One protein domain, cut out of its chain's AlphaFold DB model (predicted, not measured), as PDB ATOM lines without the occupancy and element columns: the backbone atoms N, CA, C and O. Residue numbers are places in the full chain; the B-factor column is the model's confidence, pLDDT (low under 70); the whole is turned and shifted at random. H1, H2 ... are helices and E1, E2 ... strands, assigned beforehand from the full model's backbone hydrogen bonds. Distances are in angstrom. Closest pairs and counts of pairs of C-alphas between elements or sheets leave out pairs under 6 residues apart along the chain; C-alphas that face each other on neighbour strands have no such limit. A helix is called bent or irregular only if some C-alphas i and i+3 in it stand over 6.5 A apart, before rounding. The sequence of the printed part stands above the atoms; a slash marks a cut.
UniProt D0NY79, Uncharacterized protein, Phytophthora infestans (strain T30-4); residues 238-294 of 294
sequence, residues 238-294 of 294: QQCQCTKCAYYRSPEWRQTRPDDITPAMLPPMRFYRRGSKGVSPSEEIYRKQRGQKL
ATOM      1  N   GLN A 238       5.133 -43.876  48.256       70.62
ATOM      2  CA  GLN A 238       5.584 -44.423  46.986       70.62
ATOM      3  C   GLN A 238       5.043 -43.549  45.858       70.62
ATOM      4  O   GLN A 238       3.850 -43.227  45.807       70.62
ATOM      5  N   GLN A 239       5.932 -43.148  44.955       77.75
ATOM      6  CA  GLN A 239       5.540 -42.460  43.737       77.75
ATOM      7  C   GLN A 239       5.038 -43.485  42.721       77.75
ATOM      8  O   GLN A 239       5.653 -44.532  42.513       77.75
ATOM      9  N   CYS A 240       3.903 -43.197  42.088       78.12
ATOM     10  CA  CYS A 240       3.382 -44.041  41.026       78.12
ATOM     11  C   CYS A 240       4.341 -44.040  39.836       78.12
ATOM     12  O   CYS A 240       4.582 -42.996  39.235       78.12
ATOM     13  N   GLN A 241       4.850 -45.222  39.486       79.94
ATOM     14  CA  GLN A 241       5.732 -45.426  38.333       79.94
ATOM     15  C   GLN A 241       4.961 -45.743  37.037       79.94
ATOM     16  O   GLN A 241       5.554 -46.107  36.028       79.94
ATOM     17  N   CYS A 242       3.626 -45.639  37.042       82.81
ATOM     18  CA  CYS A 242       2.827 -45.910  35.852       82.81
ATOM     19  C   CYS A 242       3.097 -44.858  34.768       82.81
ATOM     20  O   CYS A 242       2.886 -43.662  34.983       82.81
ATOM     21  N   THR A 243       3.465 -45.319  33.574       84.12
ATOM     22  CA  THR A 243       3.687 -44.478  32.391       84.12
ATOM     23  C   THR A 243       2.457 -43.647  32.027       84.12
ATOM     24  O   THR A 243       2.600 -42.470  31.712       84.12
ATOM     25  N   LYS A 244       1.239 -44.194  32.173       84.00
ATOM     26  CA  LYS A 244      -0.008 -43.427  31.980       84.00
ATOM     27  C   LYS A 244      -0.128 -42.276  32.978       84.00
ATOM     28  O   LYS A 244      -0.445 -41.160  32.586       84.00
ATOM     29  N   CYS A 245       0.146 -42.521  34.260       81.75
ATOM     30  CA  CYS A 245       0.089 -41.474  35.286       81.75
ATOM     31  C   CYS A 245       1.158 -40.390  35.084       81.75
ATOM     32  O   CYS A 245       0.912 -39.237  35.438       81.75
ATOM     33  N   ALA A 246       2.322 -40.752  34.537       83.81
ATOM     34  CA  ALA A 246       3.358 -39.800  34.152       83.81
ATOM     35  C   ALA A 246       2.924 -38.964  32.935       83.81
ATOM     36  O   ALA A 246       2.994 -37.739  32.994       83.81
ATOM     37  N   TYR A 247       2.389 -39.609  31.893       86.94
ATOM     38  CA  TYR A 247       1.888 -38.954  30.680       86.94
ATOM     39  C   TYR A 247       0.752 -37.967  30.971       86.94
ATOM     40  O   TYR A 247       0.866 -36.795  30.645       86.94
ATOM     41  N   TYR A 248      -0.292 -38.378  31.699       82.81
ATOM     42  CA  TYR A 248      -1.405 -37.486  32.069       82.81
ATOM     43  C   TYR A 248      -0.992 -36.314  32.980       82.81
ATOM     44  O   TYR A 248      -1.797 -35.444  33.294       82.81
ATOM     45  N   ARG A 249       0.257 -36.272  33.450       80.81
ATOM     46  CA  ARG A 249       0.806 -35.142  34.208       80.81
ATOM     47  C   ARG A 249       1.922 -34.403  33.477       80.81
ATOM     48  O   ARG A 249       2.400 -33.406  34.034       80.81
ATOM     49  N   SER A 250       2.302 -34.854  32.282       86.12
ATOM     50  CA  SER A 250       3.381 -34.286  31.487       86.12
ATOM     51  C   SER A 250       3.002 -32.913  30.916       86.12
ATOM     52  O   SER A 250       1.815 -32.573  30.840       86.12
ATOM     53  N   PRO A 251       3.992 -32.089  30.534       85.94
ATOM     54  CA  PRO A 251       3.731 -30.811  29.884       85.94
ATOM     55  C   PRO A 251       2.948 -30.977  28.578       85.94
ATOM     56  O   PRO A 251       2.052 -30.177  28.320       85.94
ATOM     57  N   GLU A 252       3.221 -32.031  27.798       88.31
ATOM     58  CA  GLU A 252       2.561 -32.250  26.503       88.31
ATOM     59  C   GLU A 252       1.066 -32.543  26.669       88.31
ATOM     60  O   GLU A 252       0.230 -31.975  25.963       88.31
ATOM     61  N   TRP A 253       0.697 -33.378  27.649       85.81
ATOM     62  CA  TRP A 253      -0.717 -33.638  27.912       85.81
ATOM     63  C   TRP A 253      -1.424 -32.414  28.492       85.81
ATOM     64  O   TRP A 253      -2.571 -32.156  28.153       85.81
ATOM     65  N   ARG A 254      -0.753 -31.606  29.327       83.00
ATOM     66  CA  ARG A 254      -1.351 -30.366  29.860       83.00
ATOM     67  C   ARG A 254      -1.709 -29.361  28.766       83.00
ATOM     68  O   ARG A 254      -2.662 -28.616  28.959       83.00
ATOM     69  N   GLN A 255      -0.962 -29.341  27.663       86.12
ATOM     70  CA  GLN A 255      -1.232 -28.476  26.509       86.12
ATOM     71  C   GLN A 255      -2.389 -28.988  25.642       86.12
ATOM     72  O   GLN A 255      -3.072 -28.194  25.010       86.12
ATOM     73  N   THR A 256      -2.621 -30.301  25.626       89.06
ATOM     74  CA  THR A 256      -3.661 -30.970  24.817       89.06
ATOM     75  C   THR A 256      -4.831 -31.470  25.666       89.06
ATOM     76  O   THR A 256      -5.622 -32.313  25.241       89.06
ATOM     77  N   ARG A 257      -4.926 -30.970  26.901       82.19
ATOM     78  CA  ARG A 257      -5.853 -31.470  27.904       82.19
ATOM     79  C   ARG A 257      -7.293 -31.085  27.552       82.19
ATOM     80  O   ARG A 257      -7.542 -29.906  27.326       82.19
ATOM     81  N   PRO A 258      -8.246 -32.024  27.631       85.75
ATOM     82  CA  PRO A 258      -9.667 -31.699  27.600       85.75
ATOM     83  C   PRO A 258     -10.077 -30.747  28.743       85.75
ATOM     84  O   PRO A 258      -9.610 -30.886  29.881       85.75
ATOM     85  N   ASP A 259     -10.952 -29.778  28.458       84.50
ATOM     86  CA  ASP A 259     -11.394 -28.768  29.436       84.50
ATOM     87  C   ASP A 259     -12.184 -29.370  30.611       84.50
ATOM     88  O   ASP A 259     -12.182 -28.826  31.717       84.50
ATOM     89  N   ASP A 260     -12.809 -30.526  30.398       84.31
ATOM     90  CA  ASP A 260     -13.613 -31.267  31.371       84.31
ATOM     91  C   ASP A 260     -12.781 -32.006  32.434       84.31
ATOM     92  O   ASP A 260     -13.320 -32.403  33.469       84.31
ATOM     93  N   ILE A 261     -11.465 -32.160  32.238       80.75
ATOM     94  CA  ILE A 261     -10.598 -32.890  33.172       80.75
ATOM     95  C   ILE A 261      -9.651 -31.925  33.876       80.75
ATOM     96  O   ILE A 261      -8.657 -31.470  33.319       80.75
ATOM     97  N   THR A 262      -9.886 -31.664  35.160       80.06
ATOM     98  CA  THR A 262      -8.956 -30.854  35.962       80.06
ATOM     99  C   THR A 262      -7.811 -31.703  36.538       80.06
ATOM    100  O   THR A 262      -7.980 -32.900  36.780       80.06
ATOM    101  N   PRO A 263      -6.631 -31.124  36.847       71.06
ATOM    102  CA  PRO A 263      -5.513 -31.871  37.438       71.06
ATOM    103  C   PRO A 263      -5.851 -32.522  38.786       71.06
ATOM    104  O   PRO A 263      -5.221 -33.510  39.163       71.06
ATOM    105  N   ALA A 264      -6.840 -31.977  39.502       75.75
ATOM    106  CA  ALA A 264      -7.354 -32.520  40.757       75.75
ATOM    107  C   ALA A 264      -8.182 -33.803  40.563       75.75
ATOM    108  O   ALA A 264      -8.292 -34.595  41.494       75.75
ATOM    109  N   MET A 265      -8.724 -34.032  39.362       80.25
ATOM    110  CA  MET A 265      -9.448 -35.261  39.014       80.25
ATOM    111  C   MET A 265      -8.506 -36.429  38.699       80.25
ATOM    112  O   MET A 265      -8.940 -37.578  38.667       80.25
ATOM    113  N   LEU A 266      -7.211 -36.164  38.486       75.81
ATOM    114  CA  LEU A 266      -6.226 -37.217  38.250       75.81
ATOM    115  C   LEU A 266      -5.848 -37.922  39.566       75.81
ATOM    116  O   LEU A 266      -5.536 -37.245  40.552       75.81
ATOM    117  N   PRO A 267      -5.750 -39.267  39.582       72.62
ATOM    118  CA  PRO A 267      -5.364 -40.028  40.769       72.62
ATOM    119  C   PRO A 267      -4.047 -39.521  41.378       72.62
ATOM    120  O   PRO A 267      -3.117 -39.233  40.615       72.62
ATOM    121  N   PRO A 268      -3.910 -39.415  42.711       71.94
ATOM    122  CA  PRO A 268      -2.714 -38.883  43.366       71.94
ATOM    123  C   PRO A 268      -1.411 -39.521  42.867       71.94
ATOM    124  O   PRO A 268      -1.338 -40.724  42.630       71.94
ATOM    125  N   MET A 269      -0.360 -38.713  42.694       71.75
ATOM    126  CA  MET A 269       0.936 -39.199  42.188       71.75
ATOM    127  C   MET A 269       1.713 -39.995  43.237       71.75
ATOM    128  O   MET A 269       2.600 -40.778  42.902       71.75
ATOM    129  N   ARG A 270       1.368 -39.779  44.506       72.25
ATOM    130  CA  ARG A 270       1.882 -40.506  45.654       72.25
ATOM    131  C   ARG A 270       0.719 -41.240  46.285       72.25
ATOM    132  O   ARG A 270      -0.326 -40.639  46.532       72.25
ATOM    133  N   PHE A 271       0.903 -42.522  46.534       70.88
ATOM    134  CA  PHE A 271      -0.091 -43.329  47.215       70.88
ATOM    135  C   PHE A 271       0.558 -44.093  48.353       70.88
ATOM    136  O   PHE A 271       1.765 -44.347  48.378       70.88
ATOM    137  N   TYR A 272      -0.283 -44.454  49.308       62.59
ATOM    138  CA  TYR A 272       0.133 -45.250  50.435       62.59
ATOM    139  C   TYR A 272       0.199 -46.714  50.014       62.59
ATOM    140  O   TYR A 272      -0.833 -47.346  49.782       62.59
ATOM    141  N   ARG A 273       1.406 -47.267  49.886       60.66
ATOM    142  CA  ARG A 273       1.571 -48.703  49.662       60.66
ATOM    143  C   ARG A 273       1.841 -49.357  51.007       60.66
ATOM    144  O   ARG A 273       2.892 -49.128  51.598       60.66
ATOM    145  N   ARG A 274       0.929 -50.217  51.479       56.94
ATOM    146  CA  ARG A 274       1.308 -51.177  52.524       56.94
ATOM    147  C   ARG A 274       2.446 -52.012  51.959       56.94
ATOM    148  O   ARG A 274       2.263 -52.628  50.911       56.94
ATOM    149  N   GLY A 275       3.615 -51.953  52.599       55.19
ATOM    150  CA  GLY A 275       4.811 -52.648  52.139       55.19
ATOM    151  C   GLY A 275       4.465 -54.078  51.741       55.19
ATOM    152  O   GLY A 275       3.968 -54.851  52.549       55.19
ATOM    153  N   SER A 276       4.705 -54.427  50.479       50.47
ATOM    154  CA  SER A 276       4.412 -55.743  49.900       50.47
ATOM    155  C   SER A 276       5.376 -56.839  50.382       50.47
ATOM    156  O   SER A 276       5.584 -57.828  49.687       50.47
ATOM    157  N   LYS A 277       6.016 -56.647  51.539       49.25
ATOM    158  CA  LYS A 277       6.947 -57.593  52.156       49.25
ATOM    159  C   LYS A 277       6.295 -58.160  53.409       49.25
ATOM    160  O   LYS A 277       6.593 -57.739  54.519       49.25
ATOM    161  N   GLY A 278       5.367 -59.081  53.203       50.19
ATOM    162  CA  GLY A 278       4.705 -59.792  54.284       50.19
ATOM    163  C   GLY A 278       3.218 -59.887  54.020       50.19
ATOM    164  O   GLY A 278       2.512 -58.882  53.999       50.19
ATOM    165  N   VAL A 279       2.759 -61.121  53.830       48.19
ATOM    166  CA  VAL A 279       1.372 -61.502  54.090       48.19
ATOM    167  C   VAL A 279       0.972 -60.830  55.404       48.19
ATOM    168  O   VAL A 279       1.732 -60.882  56.374       48.19
ATOM    169  N   SER A 280      -0.153 -60.114  55.426       51.75
ATOM    170  CA  SER A 280      -0.567 -59.438  56.657       51.75
ATOM    171  C   SER A 280      -0.611 -60.464  57.804       51.75
ATOM    172  O   SER A 280      -1.010 -61.604  57.559       51.75
ATOM    173  N   PRO A 281      -0.236 -60.121  59.052       55.47
ATOM    174  CA  PRO A 281      -0.309 -61.073  60.165       55.47
ATOM    175  C   PRO A 281      -1.687 -61.752  60.277       55.47
ATOM    176  O   PRO A 281      -1.784 -62.933  60.590       55.47
ATOM    177  N   SER A 282      -2.755 -61.034  59.916       53.75
ATOM    178  CA  SER A 282      -4.121 -61.556  59.782       53.75
ATOM    179  C   SER A 282      -4.284 -62.643  58.715       53.75
ATOM    180  O   SER A 282      -5.018 -63.605  58.917       53.75
ATOM    181  N   GLU A 283      -3.617 -62.508  57.579       52.69
ATOM    182  CA  GLU A 283      -3.718 -63.408  56.432       52.69
ATOM    183  C   GLU A 283      -2.831 -64.651  56.607       52.69
ATOM    184  O   GLU A 283      -3.193 -65.734  56.152       52.69
ATOM    185  N   GLU A 284      -1.744 -64.549  57.379       58.38
ATOM    186  CA  GLU A 284      -0.960 -65.708  57.817       58.38
ATOM    187  C   GLU A 284      -1.702 -66.545  58.874       58.38
ATOM    188  O   GLU A 284      -1.724 -67.776  58.784       58.38
ATOM    189  N   ILE A 285      -2.399 -65.898  59.818       62.19
ATOM    190  CA  ILE A 285      -3.304 -66.577  60.763       62.19
ATOM    191  C   ILE A 285      -4.432 -67.295  60.005       62.19
ATOM    192  O   ILE A 285      -4.706 -68.467  60.269       62.19
ATOM    193  N   TYR A 286      -5.037 -66.635  59.012       54.66
ATOM    194  CA  TYR A 286      -6.081 -67.233  58.174       54.66
ATOM    195  C   TYR A 286      -5.587 -68.446  57.371       54.66
ATOM    196  O   TYR A 286      -6.302 -69.444  57.254       54.66
ATOM    197  N   ARG A 287      -4.359 -68.400  56.837       64.12
ATOM    198  CA  ARG A 287      -3.758 -69.537  56.120       64.12
ATOM    199  C   ARG A 287      -3.468 -70.716  57.043       64.12
ATOM    200  O   ARG A 287      -3.796 -71.841  56.677       64.12
ATOM    201  N   LYS A 288      -2.937 -70.477  58.248       66.75
ATOM    202  CA  LYS A 288      -2.695 -71.541  59.243       66.75
ATOM    203  C   LYS A 288      -3.991 -72.235  59.672       66.75
ATOM    204  O   LYS A 288      -4.014 -73.455  59.779       66.75
ATOM    205  N   GLN A 289      -5.083 -71.486  59.828       58.22
ATOM    206  CA  GLN A 289      -6.390 -72.055  60.181       58.22
ATOM    207  C   GLN A 289      -7.051 -72.849  59.041       58.22
ATOM    208  O   GLN A 289      -7.808 -73.778  59.308       58.22
ATOM    209  N   ARG A 290      -6.770 -72.519  57.771       54.19
ATOM    210  CA  ARG A 290      -7.239 -73.311  56.618       54.19
ATOM    211  C   ARG A 290      -6.368 -74.531  56.326       54.19
ATOM    212  O   ARG A 290      -6.909 -75.544  55.907       54.19
ATOM    213  N   GLY A 291      -5.059 -74.450  56.560       52.41
ATOM    214  CA  GLY A 291      -4.132 -75.567  56.344       52.41
ATOM    215  C   GLY A 291      -4.277 -76.714  57.350       52.41
ATOM    216  O   GLY A 291      -3.808 -77.807  57.076       52.41
ATOM    217  N   GLN A 292      -4.941 -76.486  58.490       54.00
ATOM    218  CA  GLN A 292      -5.250 -77.520  59.490       54.00
ATOM    219  C   GLN A 292      -6.580 -78.253  59.242       54.00
ATOM    220  O   GLN A 292      -6.970 -79.099  60.040       54.00
ATOM    221  N   LYS A 293      -7.300 -77.921  58.163       47.06
ATOM    222  CA  LYS A 293      -8.515 -78.626  57.734       47.06
ATOM    223  C   LYS A 293      -8.265 -79.377  56.426       47.06
ATOM    224  O   LYS A 293      -8.890 -79.041  55.425       47.06
ATOM    225  N   LEU A 294      -7.353 -80.344  56.441       37.69
ATOM    226  CA  LEU A 294      -7.251 -81.442  55.474       37.69
ATOM    227  C   LEU A 294      -6.685 -82.661  56.202       37.69
ATOM    228  O   LEU A 294      -5.668 -82.477  56.908       37.69
TER     229      LEU A 294
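AT A GLANCE: This is residues 238 to 294 of the 294 residues of an uncharacterized protein of Phytophthora infestans (strain T30-4) (UniProt D0NY79). The model has a small, loose head and a long arm: in the head the short helices H1 and H2 follow one another, and residues 256 to 269 fold back from H2 to the short strand E1, which lies beside the first printed residues, 238 to 239. From E1 the arm runs out through residues 273 to 280 to H3, the longest helix, which is alone at the far end, away from the head. The printed part has 57 residues with three named helices and one named strand, in the order H1, H2, E1, H3; it is mostly helix by its named elements, which hold 24 residues, under half of those printed. The whole is extended, with a radius of gyration of the C-alphas of 19.8 A, and the C-alphas span 60 by 20 by 16 A, the arm with H3 making much of the length.

IN THESE COORDINATES: The printed part begins at Gln 238, whose C-alpha is at (5.584, -44.423, 46.986). H1 is residues 243 to 247, from Thr 243 with its C-alpha at (3.687, -44.478, 32.391) to Tyr 247. H2 follows with residues 251 to 255, from Pro 251 to Gln 255. Residues 256 to 269, 14 in number, hold no named element, and their C-alphas lie 9 to 26 A from the mean of all C-alphas. E1 is residues 270 to 272, from Arg 270 with its C-alpha at (1.882, -40.506, 45.654) to Tyr 272. H3 is residues 281 to 291, from Pro 281 to Gly 291, 15.5 A from first to last C-alpha, and ends with C-alpha 291 at (-4.132, -75.567, 56.344).

HOW THE PARTS SIT: No helix touches another helix. H1 and H2 are close but not clearly touching, with 1 pair of C-alphas within 8 A; the closest, those of Tyr 247 and Trp 253, are 6.5 A apart, and the two centres are 11.6 A apart. H1 and E1 are apart, and so are H2 and E1. E1 pairs with no named strand, but residues 238 to 239, a stretch too short to be named, pair with residues 270 to 271 of E1, antiparallel. H3 is apart from H1, from H2 and from E1. Residues 280 to 286, of which 281 to 286 belong to H3, stand free, and so do residues 288 to 294, of which 288 to 291 belong to H3. None of the helices is bent or irregular. In the backbones of H1, H2 and H3 every pair of O i and N i+4 is within hydrogen-bond range.

THE WHOLE: The two C-alphas farthest apart are those of Gln 255 and Leu 294, 60.7 A from each other, and the first and last printed C-alphas, of Gln 238 and Leu 294, are 40.1 A apart. The outline is a rod; without the stretches that stand free, 43 residues remain, spanning 49 by 17 by 16 A with a radius of gyration of 14.2 A. The printed part has no cut, and Leu 294 is the chain's last residue. The link from H1 to H2 is tight, with 3 residues between them; the link from H2 to E1 is long, with 14; the link from E1 to H3 is short but not tight, with 8. The mean pLDDT of the printed part is 70.1. The model's confidence is low, under 70, in residues 272 to 294, which include Tyr 272 of E1 and the whole of H3. The mean pLDDT is 84 in H1 and 86 in H2, against 69 in E1 and 58 in H3.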